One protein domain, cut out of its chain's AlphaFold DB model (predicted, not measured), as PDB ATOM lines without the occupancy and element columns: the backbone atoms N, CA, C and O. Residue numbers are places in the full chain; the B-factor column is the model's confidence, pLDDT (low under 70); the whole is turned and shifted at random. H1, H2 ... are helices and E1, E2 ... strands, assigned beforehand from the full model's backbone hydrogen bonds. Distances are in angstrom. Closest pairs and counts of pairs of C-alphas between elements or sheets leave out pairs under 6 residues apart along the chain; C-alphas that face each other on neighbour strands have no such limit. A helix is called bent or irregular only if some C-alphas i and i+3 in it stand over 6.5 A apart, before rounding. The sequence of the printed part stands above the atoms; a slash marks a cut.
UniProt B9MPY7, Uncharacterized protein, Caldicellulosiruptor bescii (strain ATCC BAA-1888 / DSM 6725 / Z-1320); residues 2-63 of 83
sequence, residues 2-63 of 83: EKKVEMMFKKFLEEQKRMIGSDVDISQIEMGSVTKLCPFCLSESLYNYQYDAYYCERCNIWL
ATOM      1  N   GLU A   2      14.167 -51.595 -35.853       70.19
ATOM      2  CA  GLU A   2      13.061 -51.188 -36.749       70.19
ATOM      3  C   GLU A   2      11.894 -52.189 -36.807       70.19
ATOM      4  O   GLU A   2      10.746 -51.814 -36.587       70.19
ATOM      5  N   LYS A   3      12.181 -53.492 -36.949       79.44
ATOM      6  CA  LYS A   3      11.141 -54.541 -36.978       79.44
ATOM      7  C   LYS A   3      10.271 -54.605 -35.711       79.44
ATOM      8  O   LYS A   3       9.125 -55.039 -35.778       79.44
ATOM      9  N   LYS A   4      10.806 -54.206 -34.546       86.50
ATOM     10  CA  LYS A   4      10.053 -54.209 -33.276       86.50
ATOM     11  C   LYS A   4       9.020 -53.080 -33.270       86.50
ATOM     12  O   LYS A   4       7.875 -53.327 -32.906       86.50
ATOM     13  N   VAL A   5       9.427 -51.886 -33.709       87.69
ATOM     14  CA  VAL A   5       8.563 -50.698 -33.813       87.69
ATOM     15  C   VAL A   5       7.421 -50.961 -34.786       87.69
ATOM     16  O   VAL A   5       6.259 -50.777 -34.438       87.69
ATOM     17  N   GLU A   6       7.739 -51.494 -35.966       90.88
ATOM     18  CA  GLU A   6       6.733 -51.860 -36.961       90.88
ATOM     19  C   GLU A   6       5.741 -52.894 -36.410       90.88
ATOM     20  O   GLU A   6       4.530 -52.700 -36.484       90.88
ATOM     21  N   MET A   7       6.230 -53.964 -35.774       91.19
ATOM     22  CA  MET A   7       5.364 -54.977 -35.165       91.19
ATOM     23  C   MET A   7       4.434 -54.384 -34.092       91.19
ATOM     24  O   MET A   7       3.268 -54.772 -34.017       91.19
ATOM     25  N   MET A   8       4.926 -53.467 -33.253       92.56
ATOM     26  CA  MET A   8       4.113 -52.794 -32.230       92.56
ATOM     27  C   MET A   8       3.037 -51.908 -32.855       92.56
ATOM     28  O   MET A   8       1.879 -51.982 -32.451       92.56
ATOM     29  N   PHE A   9       3.394 -51.148 -33.889       94.88
ATOM     30  CA  PHE A   9       2.450 -50.337 -34.650       94.88
ATOM     31  C   PHE A   9       1.341 -51.187 -35.290       94.88
ATOM     32  O   PHE A   9       0.160 -50.876 -35.154       94.88
ATOM     33  N   LYS A  10       1.694 -52.315 -35.920       95.31
ATOM     34  CA  LYS A  10       0.707 -53.232 -36.512       95.31
ATOM     35  C   LYS A  10      -0.223 -53.842 -35.465       95.31
ATOM     36  O   LYS A  10      -1.426 -53.904 -35.691       95.31
ATOM     37  N   LYS A  11       0.311 -54.266 -34.312       95.88
ATOM     38  CA  LYS A  11      -0.511 -54.775 -33.199       95.88
ATOM     39  C   LYS A  11      -1.511 -53.728 -32.721       95.88
ATOM     40  O   LYS A  11      -2.684 -54.042 -32.567       95.88
ATOM     41  N   PHE A  12      -1.054 -52.490 -32.563       97.06
ATOM     42  CA  PHE A  12      -1.912 -51.372 -32.203       97.06
ATOM     43  C   PHE A  12      -3.033 -51.151 -33.232       97.06
ATOM     44  O   PHE A  12      -4.200 -51.068 -32.851       97.06
ATOM     45  N   LEU A  13      -2.723 -51.114 -34.535       97.38
ATOM     46  CA  LEU A  13      -3.751 -50.948 -35.568       97.38
ATOM     47  C   LEU A  13      -4.758 -52.103 -35.593       97.38
ATOM     48  O   LEU A  13      -5.940 -51.866 -35.830       97.38
ATOM     49  N   GLU A  14      -4.327 -53.333 -35.311       97.81
ATOM     50  CA  GLU A  14      -5.235 -54.480 -35.217       97.81
ATOM     51  C   GLU A  14      -6.224 -54.328 -34.048       97.81
ATOM     52  O   GLU A  14      -7.390 -54.702 -34.168       97.81
ATOM     53  N   GLU A  15      -5.806 -53.727 -32.932       97.81
ATOM     54  CA  GLU A  15      -6.712 -53.392 -31.827       97.81
ATOM     55  C   GLU A  15      -7.730 -52.325 -32.242       97.81
ATOM     56  O   GLU A  15      -8.927 -52.508 -32.014       97.81
ATOM     57  N   GLN A  16      -7.287 -51.254 -32.912       98.00
ATOM     58  CA  GLN A  16      -8.191 -50.198 -33.386       98.00
ATOM     59  C   GLN A  16      -9.212 -50.746 -34.388       98.00
ATOM     60  O   GLN A  16     -10.407 -50.486 -34.261       98.00
ATOM     61  N   LYS A  17      -8.751 -51.577 -35.328       97.88
ATOM     62  CA  LYS A  17      -9.575 -52.289 -36.309       97.88
ATOM     63  C   LYS A  17     -10.674 -53.117 -35.642       97.88
ATOM     64  O   LYS A  17     -11.836 -53.025 -36.037       97.88
ATOM     65  N   ARG A  18     -10.326 -53.889 -34.604       97.62
ATOM     66  CA  ARG A  18     -11.290 -54.689 -33.827       97.62
ATOM     67  C   ARG A  18     -12.321 -53.817 -33.117       97.62
ATOM     68  O   ARG A  18     -13.494 -54.171 -33.109       97.62
ATOM     69  N   MET A  19     -11.914 -52.673 -32.560       96.12
ATOM     70  CA  MET A  19     -12.824 -51.752 -31.858       96.12
ATOM     71  C   MET A  19     -13.899 -51.135 -32.760       96.12
ATOM     72  O   MET A  19     -14.937 -50.709 -32.249       96.12
ATOM     73  N   ILE A  20     -13.643 -51.054 -34.066       97.25
ATOM     74  CA  ILE A  20     -14.564 -50.476 -35.052       97.25
ATOM     75  C   ILE A  20     -15.190 -51.523 -35.984       97.25
ATOM     76  O   ILE A  20     -15.946 -51.148 -36.874       97.25
ATOM     77  N   GLY A  21     -14.873 -52.811 -35.809       96.88
ATOM     78  CA  GLY A  21     -15.377 -53.890 -36.665       96.88
ATOM     79  C   GLY A  21     -14.979 -53.744 -38.137       96.88
ATOM     80  O   GLY A  21     -15.796 -54.006 -39.013       96.88
ATOM     81  N   SER A  22     -13.761 -53.270 -38.416       95.69
ATOM     82  CA  SER A  22     -13.262 -53.106 -39.787       95.69
ATOM     83  C   SER A  22     -12.568 -54.375 -40.289       95.69
ATOM     84  O   SER A  22     -11.817 -55.011 -39.553       95.69
ATOM     85  N   ASP A  23     -12.755 -54.698 -41.569       95.69
ATOM     86  CA  ASP A  23     -12.108 -55.838 -42.236       95.69
ATOM     87  C   ASP A  23     -10.885 -55.439 -43.077       95.69
ATOM     88  O   ASP A  23     -10.354 -56.246 -43.837       95.69
ATOM     89  N   VAL A  24     -10.412 -54.193 -42.951       94.69
ATOM     90  CA  VAL A  24      -9.241 -53.717 -43.701       94.69
ATOM     91  C   VAL A  24      -8.011 -54.580 -43.390       94.69
ATOM     92  O   VAL A  24      -7.695 -54.865 -42.229       94.69
ATOM     93  N   ASP A  25      -7.294 -54.981 -44.442       95.12
ATOM     94  CA  ASP A  25      -5.991 -55.626 -44.312       95.12
ATOM     95  C   ASP A  25      -4.938 -54.585 -43.920       95.12
ATOM     96  O   ASP A  25      -4.545 -53.722 -44.705       95.12
ATOM     97  N   ILE A  26      -4.465 -54.676 -42.677       94.12
ATOM     98  CA  ILE A  26      -3.486 -53.740 -42.132       94.12
ATOM     99  C   ILE A  26      -2.039 -54.086 -42.497       94.12
ATOM    100  O   ILE A  26      -1.136 -53.309 -42.180       94.12
ATOM    101  N   SER A  27      -1.781 -55.235 -43.134       91.31
ATOM    102  CA  SER A  27      -0.423 -55.706 -43.435       91.31
ATOM    103  C   SER A  27       0.353 -54.714 -44.310       91.31
ATOM    104  O   SER A  27       1.542 -54.492 -44.078       91.31
ATOM    105  N   GLN A  28      -0.345 -54.000 -45.197       89.62
ATOM    106  CA  GLN A  28       0.239 -53.054 -46.155       89.62
ATOM    107  C   GLN A  28       0.280 -51.595 -45.666       89.62
ATOM    108  O   GLN A  28       0.819 -50.736 -46.355       89.62
ATOM    109  N   ILE A  29      -0.262 -51.283 -44.483       92.62
ATOM    110  CA  ILE A  29      -0.305 -49.897 -43.981       92.62
ATOM    111  C   ILE A  29       1.074 -49.440 -43.502       92.62
ATOM    112  O   ILE A  29       1.597 -49.949 -42.509       92.62
ATOM    113  N   GLU A  30       1.638 -48.424 -44.133       92.38
ATOM    114  CA  GLU A  30       2.877 -47.802 -43.665       92.38
ATOM    115  C   GLU A  30       2.608 -46.820 -42.519       92.38
ATOM    116  O   GLU A  30       1.655 -46.041 -42.568       92.38
ATOM    117  N   MET A  31       3.480 -46.795 -41.509       87.75
ATOM    118  CA  MET A  31       3.334 -45.921 -40.336       87.75
ATOM    119  C   MET A  31       3.236 -44.430 -40.698       87.75
ATOM    120  O   MET A  31       2.475 -43.700 -40.083       87.75
ATOM    121  N   GLY A  32       3.930 -43.962 -41.739       91.31
ATOM    122  CA  GLY A  32       3.827 -42.559 -42.164       91.31
ATOM    123  C   GLY A  32       2.454 -42.182 -42.738       91.31
ATOM    124  O   GLY A  32       2.047 -41.023 -42.658       91.31
ATOM    125  N   SER A  33       1.717 -43.147 -43.299       93.31
ATOM    126  CA  SER A  33       0.438 -42.887 -43.975       93.31
ATOM    127  C   SER A  33      -0.661 -42.429 -43.012       93.31
ATOM    128  O   SER A  33      -1.490 -41.592 -43.380       93.31
ATOM    129  N   VAL A  34      -0.622 -42.901 -41.761       94.75
ATOM    130  CA  VAL A  34      -1.680 -42.629 -40.778       94.75
ATOM    131  C   VAL A  34      -1.660 -41.204 -40.237       94.75
ATOM    132  O   VAL A  34      -2.642 -40.768 -39.647       94.75
ATOM    133  N   THR A  35      -0.592 -40.445 -40.493       96.12
ATOM    134  CA  THR A  35      -0.533 -39.000 -40.204       96.12
ATOM    135  C   THR A  35      -1.371 -38.167 -41.176       96.12
ATOM    136  O   THR A  35      -1.657 -37.007 -40.906       96.12
ATOM    137  N   LYS A  36      -1.776 -38.753 -42.312       97.62
ATOM    138  CA  LYS A  36      -2.572 -38.083 -43.348       97.62
ATOM    139  C   LYS A  36      -4.001 -38.600 -43.389       97.62
ATOM    140  O   LYS A  36      -4.933 -37.807 -43.468       97.62
ATOM    141  N   LEU A  37      -4.171 -39.923 -43.379       98.06
ATOM    142  CA  LEU A  37      -5.474 -40.565 -43.536       98.06
ATOM    143  C   LEU A  37      -5.658 -41.702 -42.535       98.06
ATOM    144  O   LEU A  37      -4.757 -42.509 -42.307       98.06
ATOM    145  N   CYS A  38      -6.875 -41.834 -42.017       98.31
ATOM    146  CA  CYS A  38      -7.297 -43.023 -41.301       98.31
ATOM    147  C   CYS A  38      -7.291 -44.221 -42.260       98.31
ATOM    148  O   CYS A  38      -8.003 -44.194 -43.268       98.31
ATOM    149  N   PRO A  39      -6.578 -45.313 -41.948       97.56
ATOM    150  CA  PRO A  39      -6.499 -46.449 -42.855       97.56
ATOM    151  C   PRO A  39      -7.818 -47.225 -42.975       97.56
ATOM    152  O   PRO A  39      -7.968 -48.036 -43.883       97.56
ATOM    153  N   PHE A  40      -8.778 -46.992 -42.072       97.88
ATOM    154  CA  PHE A  40     -10.027 -47.752 -42.010       97.88
ATOM    155  C   PHE A  40     -11.199 -47.081 -42.725       97.88
ATOM    156  O   PHE A  40     -12.048 -47.770 -43.282       97.88
ATOM    157  N   CYS A  41     -11.266 -45.747 -42.701       97.81
ATOM    158  CA  CYS A  41     -12.351 -44.988 -43.334       97.81
ATOM    159  C   CYS A  41     -11.872 -43.946 -44.349       97.81
ATOM    160  O   CYS A  41     -12.701 -43.236 -44.917       97.81
ATOM    161  N   LEU A  42     -10.555 -43.822 -44.547       97.31
ATOM    162  CA  LEU A  42      -9.908 -42.887 -45.475       97.31
ATOM    163  C   LEU A  42     -10.232 -41.404 -45.226       97.31
ATOM    164  O   LEU A  42      -9.986 -40.567 -46.087       97.31
ATOM    165  N   SER A  43     -10.782 -41.064 -44.058       98.25
ATOM    166  CA  SER A  43     -10.942 -39.666 -43.642       98.25
ATOM    167  C   SER A  43      -9.610 -39.090 -43.180       98.25
ATOM    168  O   SER A  43      -8.738 -39.840 -42.743       98.25
ATOM    169  N   GLU A  44      -9.475 -37.768 -43.257       98.50
ATOM    170  CA  GLU A  44      -8.285 -37.053 -42.795       98.50
ATOM    171  C   GLU A  44      -7.978 -37.360 -41.325       98.50
ATOM    172  O   GLU A  44      -8.877 -37.441 -40.479       98.50
ATOM    173  N   SER A  45      -6.695 -37.570 -41.045       98.56
ATOM    174  CA  SER A  45      -6.190 -37.722 -39.687       98.56
ATOM    175  C   SER A  45      -6.068 -36.355 -39.035       98.56
ATOM    176  O   SER A  45      -5.448 -35.449 -39.581       98.56
ATOM    177  N   LEU A  46      -6.617 -36.218 -37.835       98.62
ATOM    178  CA  LEU A  46      -6.489 -35.005 -37.039       98.62
ATOM    179  C   LEU A  46      -5.403 -35.201 -35.989       98.62
ATOM    180  O   LEU A  46      -5.217 -36.304 -35.479       98.62
ATOM    181  N   TYR A  47      -4.697 -34.130 -35.644       98.50
ATOM    182  CA  TYR A  47      -3.678 -34.160 -34.600       98.50
ATOM    183  C   TYR A  47      -4.240 -33.614 -33.285       98.50
ATOM    184  O   TYR A  47      -4.869 -32.554 -33.254       98.50
ATOM    185  N   ASN A  48      -4.032 -34.344 -32.188       98.25
ATOM    186  CA  ASN A  48      -4.428 -33.920 -30.852       98.25
ATOM    187  C   ASN A  48      -3.211 -33.395 -30.077       98.25
ATOM    188  O   ASN A  48      -2.375 -34.175 -29.627       98.25
ATOM    189  N   TYR A  49      -3.161 -32.078 -29.861       97.50
ATOM    190  CA  TYR A  49      -2.062 -31.412 -29.152       97.50
ATOM    191  C   TYR A  49      -1.923 -31.818 -27.678       97.50
ATOM    192  O   TYR A  49      -0.827 -31.749 -27.133       97.50
ATOM    193  N   GLN A  50      -3.009 -32.225 -27.010       97.50
ATOM    194  CA  GLN A  50      -2.965 -32.603 -25.594       97.50
ATOM    195  C   GLN A  50      -2.280 -33.957 -25.385       97.50
ATOM    196  O   GLN A  50      -1.638 -34.172 -24.359       97.50
ATOM    197  N   TYR A  51      -2.444 -34.875 -26.335       97.81
ATOM    198  CA  TYR A  51      -1.968 -36.252 -26.215       97.81
ATOM    199  C   TYR A  51      -0.859 -36.608 -27.209       97.81
ATOM    200  O   TYR A  51      -0.498 -37.784 -27.285       97.81
ATOM    201  N   ASP A  52      -0.360 -35.608 -27.946       97.12
ATOM    202  CA  ASP A  52       0.693 -35.718 -28.963       97.12
ATOM    203  C   ASP A  52       0.483 -36.937 -29.873       97.12
ATOM    204  O   ASP A  52       1.296 -37.858 -29.924       97.12
ATOM    205  N   ALA A  53      -0.701 -37.007 -30.493       97.69
ATOM    206  CA  ALA A  53      -1.089 -38.170 -31.284       97.69
ATOM    207  C   ALA A  53      -2.092 -37.840 -32.388       97.69
ATOM    208  O   ALA A  53      -3.029 -37.053 -32.193       97.69
ATOM    209  N   TYR A  54      -1.955 -38.523 -33.523       98.50
ATOM    210  CA  TYR A  54      -2.970 -38.529 -34.571       98.50
ATOM    211  C   TYR A  54      -4.172 -39.406 -34.203       98.50
ATOM    212  O   TYR A  54      -4.049 -40.461 -33.569       98.50
ATOM    213  N   TYR A  55      -5.358 -38.985 -34.632       98.75
ATOM    214  CA  TYR A  55      -6.617 -39.684 -34.413       98.75
ATOM    215  C   TYR A  55      -7.571 -39.521 -35.597       98.75
ATOM    216  O   TYR A  55      -7.417 -38.639 -36.441       98.75
ATOM    217  N   CYS A  56      -8.579 -40.388 -35.655       98.69
ATOM    218  CA  CYS A  56      -9.665 -40.286 -36.619       98.69
ATOM    219  C   CYS A  56     -10.966 -39.938 -35.899       98.69
ATOM    220  O   CYS A  56     -11.470 -40.744 -35.117       98.69
ATOM    221  N   GLU A  57     -11.539 -38.776 -36.214       98.38
ATOM    222  CA  GLU A  57     -12.812 -38.332 -35.638       98.38
ATOM    223  C   GLU A  57     -13.964 -39.277 -36.021       98.38
ATOM    224  O   GLU A  57     -14.717 -39.727 -35.162       98.38
ATOM    225  N   ARG A  58     -14.048 -39.676 -37.301       98.38
ATOM    226  CA  ARG A  58     -15.137 -40.536 -37.803       98.38
ATOM    227  C   ARG A  58     -15.167 -41.924 -37.175       98.38
ATOM    228  O   ARG A  58     -16.240 -42.459 -36.921       98.38
ATOM    229  N   CYS A  59     -13.999 -42.527 -36.971       98.44
ATOM    230  CA  CYS A  59     -13.887 -43.852 -36.362       98.44
ATOM    231  C   CYS A  59     -13.838 -43.790 -34.826       98.44
ATOM    232  O   CYS A  59     -13.988 -44.824 -34.178       98.44
ATOM    233  N   ASN A  60     -13.617 -42.601 -34.255       98.44
ATOM    234  CA  ASN A  60     -13.332 -42.380 -32.841       98.44
ATOM    235  C   ASN A  60     -12.256 -43.346 -32.298       98.44
ATOM    236  O   ASN A  60     -12.509 -44.142 -31.388       98.44
ATOM    237  N   ILE A  61     -11.068 -43.293 -32.909       98.62
ATOM    238  CA  ILE A  61      -9.891 -44.109 -32.567       98.62
ATOM    239  C   ILE A  61      -8.603 -43.293 -32.674       98.62
ATOM    240  O   ILE A  61      -8.505 -42.355 -33.471       98.62
ATOM    241  N   TRP A  62      -7.597 -43.706 -31.913       98.50
ATOM    242  CA  TRP A  62      -6.226 -43.238 -32.082       98.50
ATOM    243  C   TRP A  62      -5.588 -43.889 -33.314       98.50
ATOM    244  O   TRP A  62      -5.928 -45.014 -33.671       98.50
ATOM    245  N   LEU A  63      -4.646 -43.198 -33.948       98.19
ATOM    246  CA  LEU A  63      -3.888 -43.707 -35.097       98.19
ATOM    247  C   LEU A  63      -2.424 -44.002 -34.756       98.19
ATOM    248  O   LEU A  63      -1.738 -44.670 -35.525       98.19
TER     249      LEU A  63
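Overview. This is residues 2 to 63 of the 83 residues of an uncharacterized protein of Caldicellulosiruptor bescii (strain ATCC BAA-1888 / DSM 6725 / Z-1320) (UniProt B9MPY7). What is the main picture? The long helix H1 forms one side and the small strand hairpin of E1 and E2 the other, with the five-residue helix H2 bridging the space between them. After E2 the last stretch folds back, and residues 61 to 62 pair with residues 55 to 56 of E2. What is it made of, and how large is it? The printed part has 62 residues with two named helices and two named strands, in the order H1, H2, E1, E2; the sheet, E1 - E2, is antiparallel, and the class is mixed, helices and strands. It is compact, with a radius of gyration of the C-alphas of 11.0 A, and spans 27 by 25 by 17 A.

Arrangement. How does the helix H1, residues 2 to 20, stand to the helix H2, residues 31 to 35? They are close but not clearly touching; their closest C-alphas, those of Phe 9 and Met 31, are 7.3 A apart. What are the helix backbones like? In H1 every O i to N i+4 pair is within hydrogen-bond range; in H2 0 of 1 is, and 1 of 2 O i to N i+3 pairs. How are the strands E1, residues 46 to 48, and E2, residues 53 to 56, paired? They are antiparallel neighbours and a hairpin, with 137 degrees between their directions; N 46 and O 55 are 2.9 A apart and N 55 and O 46 2.8 A, both within hydrogen-bond range. How near do the helices come to them? The closest C-alphas of H2 and E2, those of Thr 35 and Tyr 54, are 6.2 A apart, while H1 is apart from both E1 and E2.

Along the chain. Where are the helices? H1 begins at C-alpha 2, at (13.061, -51.188, -36.749), and is 27.7 A long from first to last C-alpha. H2 is 7.9 A long and neither bent nor irregular, but only just: C-alphas 31 and 34 are 6.0 A apart. Where are the strands? E1 is 6.6 A long and begins at C-alpha 46, at (-6.489, -35.005, -37.039). E2 is 10.3 A long and ends at C-alpha 56, at (-9.665, -40.286, -36.619).

Size, cuts and confidence. How far does it reach? The two C-alphas farthest apart, those of Glu 2 and Arg 58, are 30.2 A apart. Is it continuous, and are there long links? The printed part has no cut; the link E1 to E2 is tight, those from H1 to H2 and from H2 to E1 are short, and none is long. Is the model's confidence low anywhere? No printed residue is under 70, and the mean pLDDT of the printed part is 95.3.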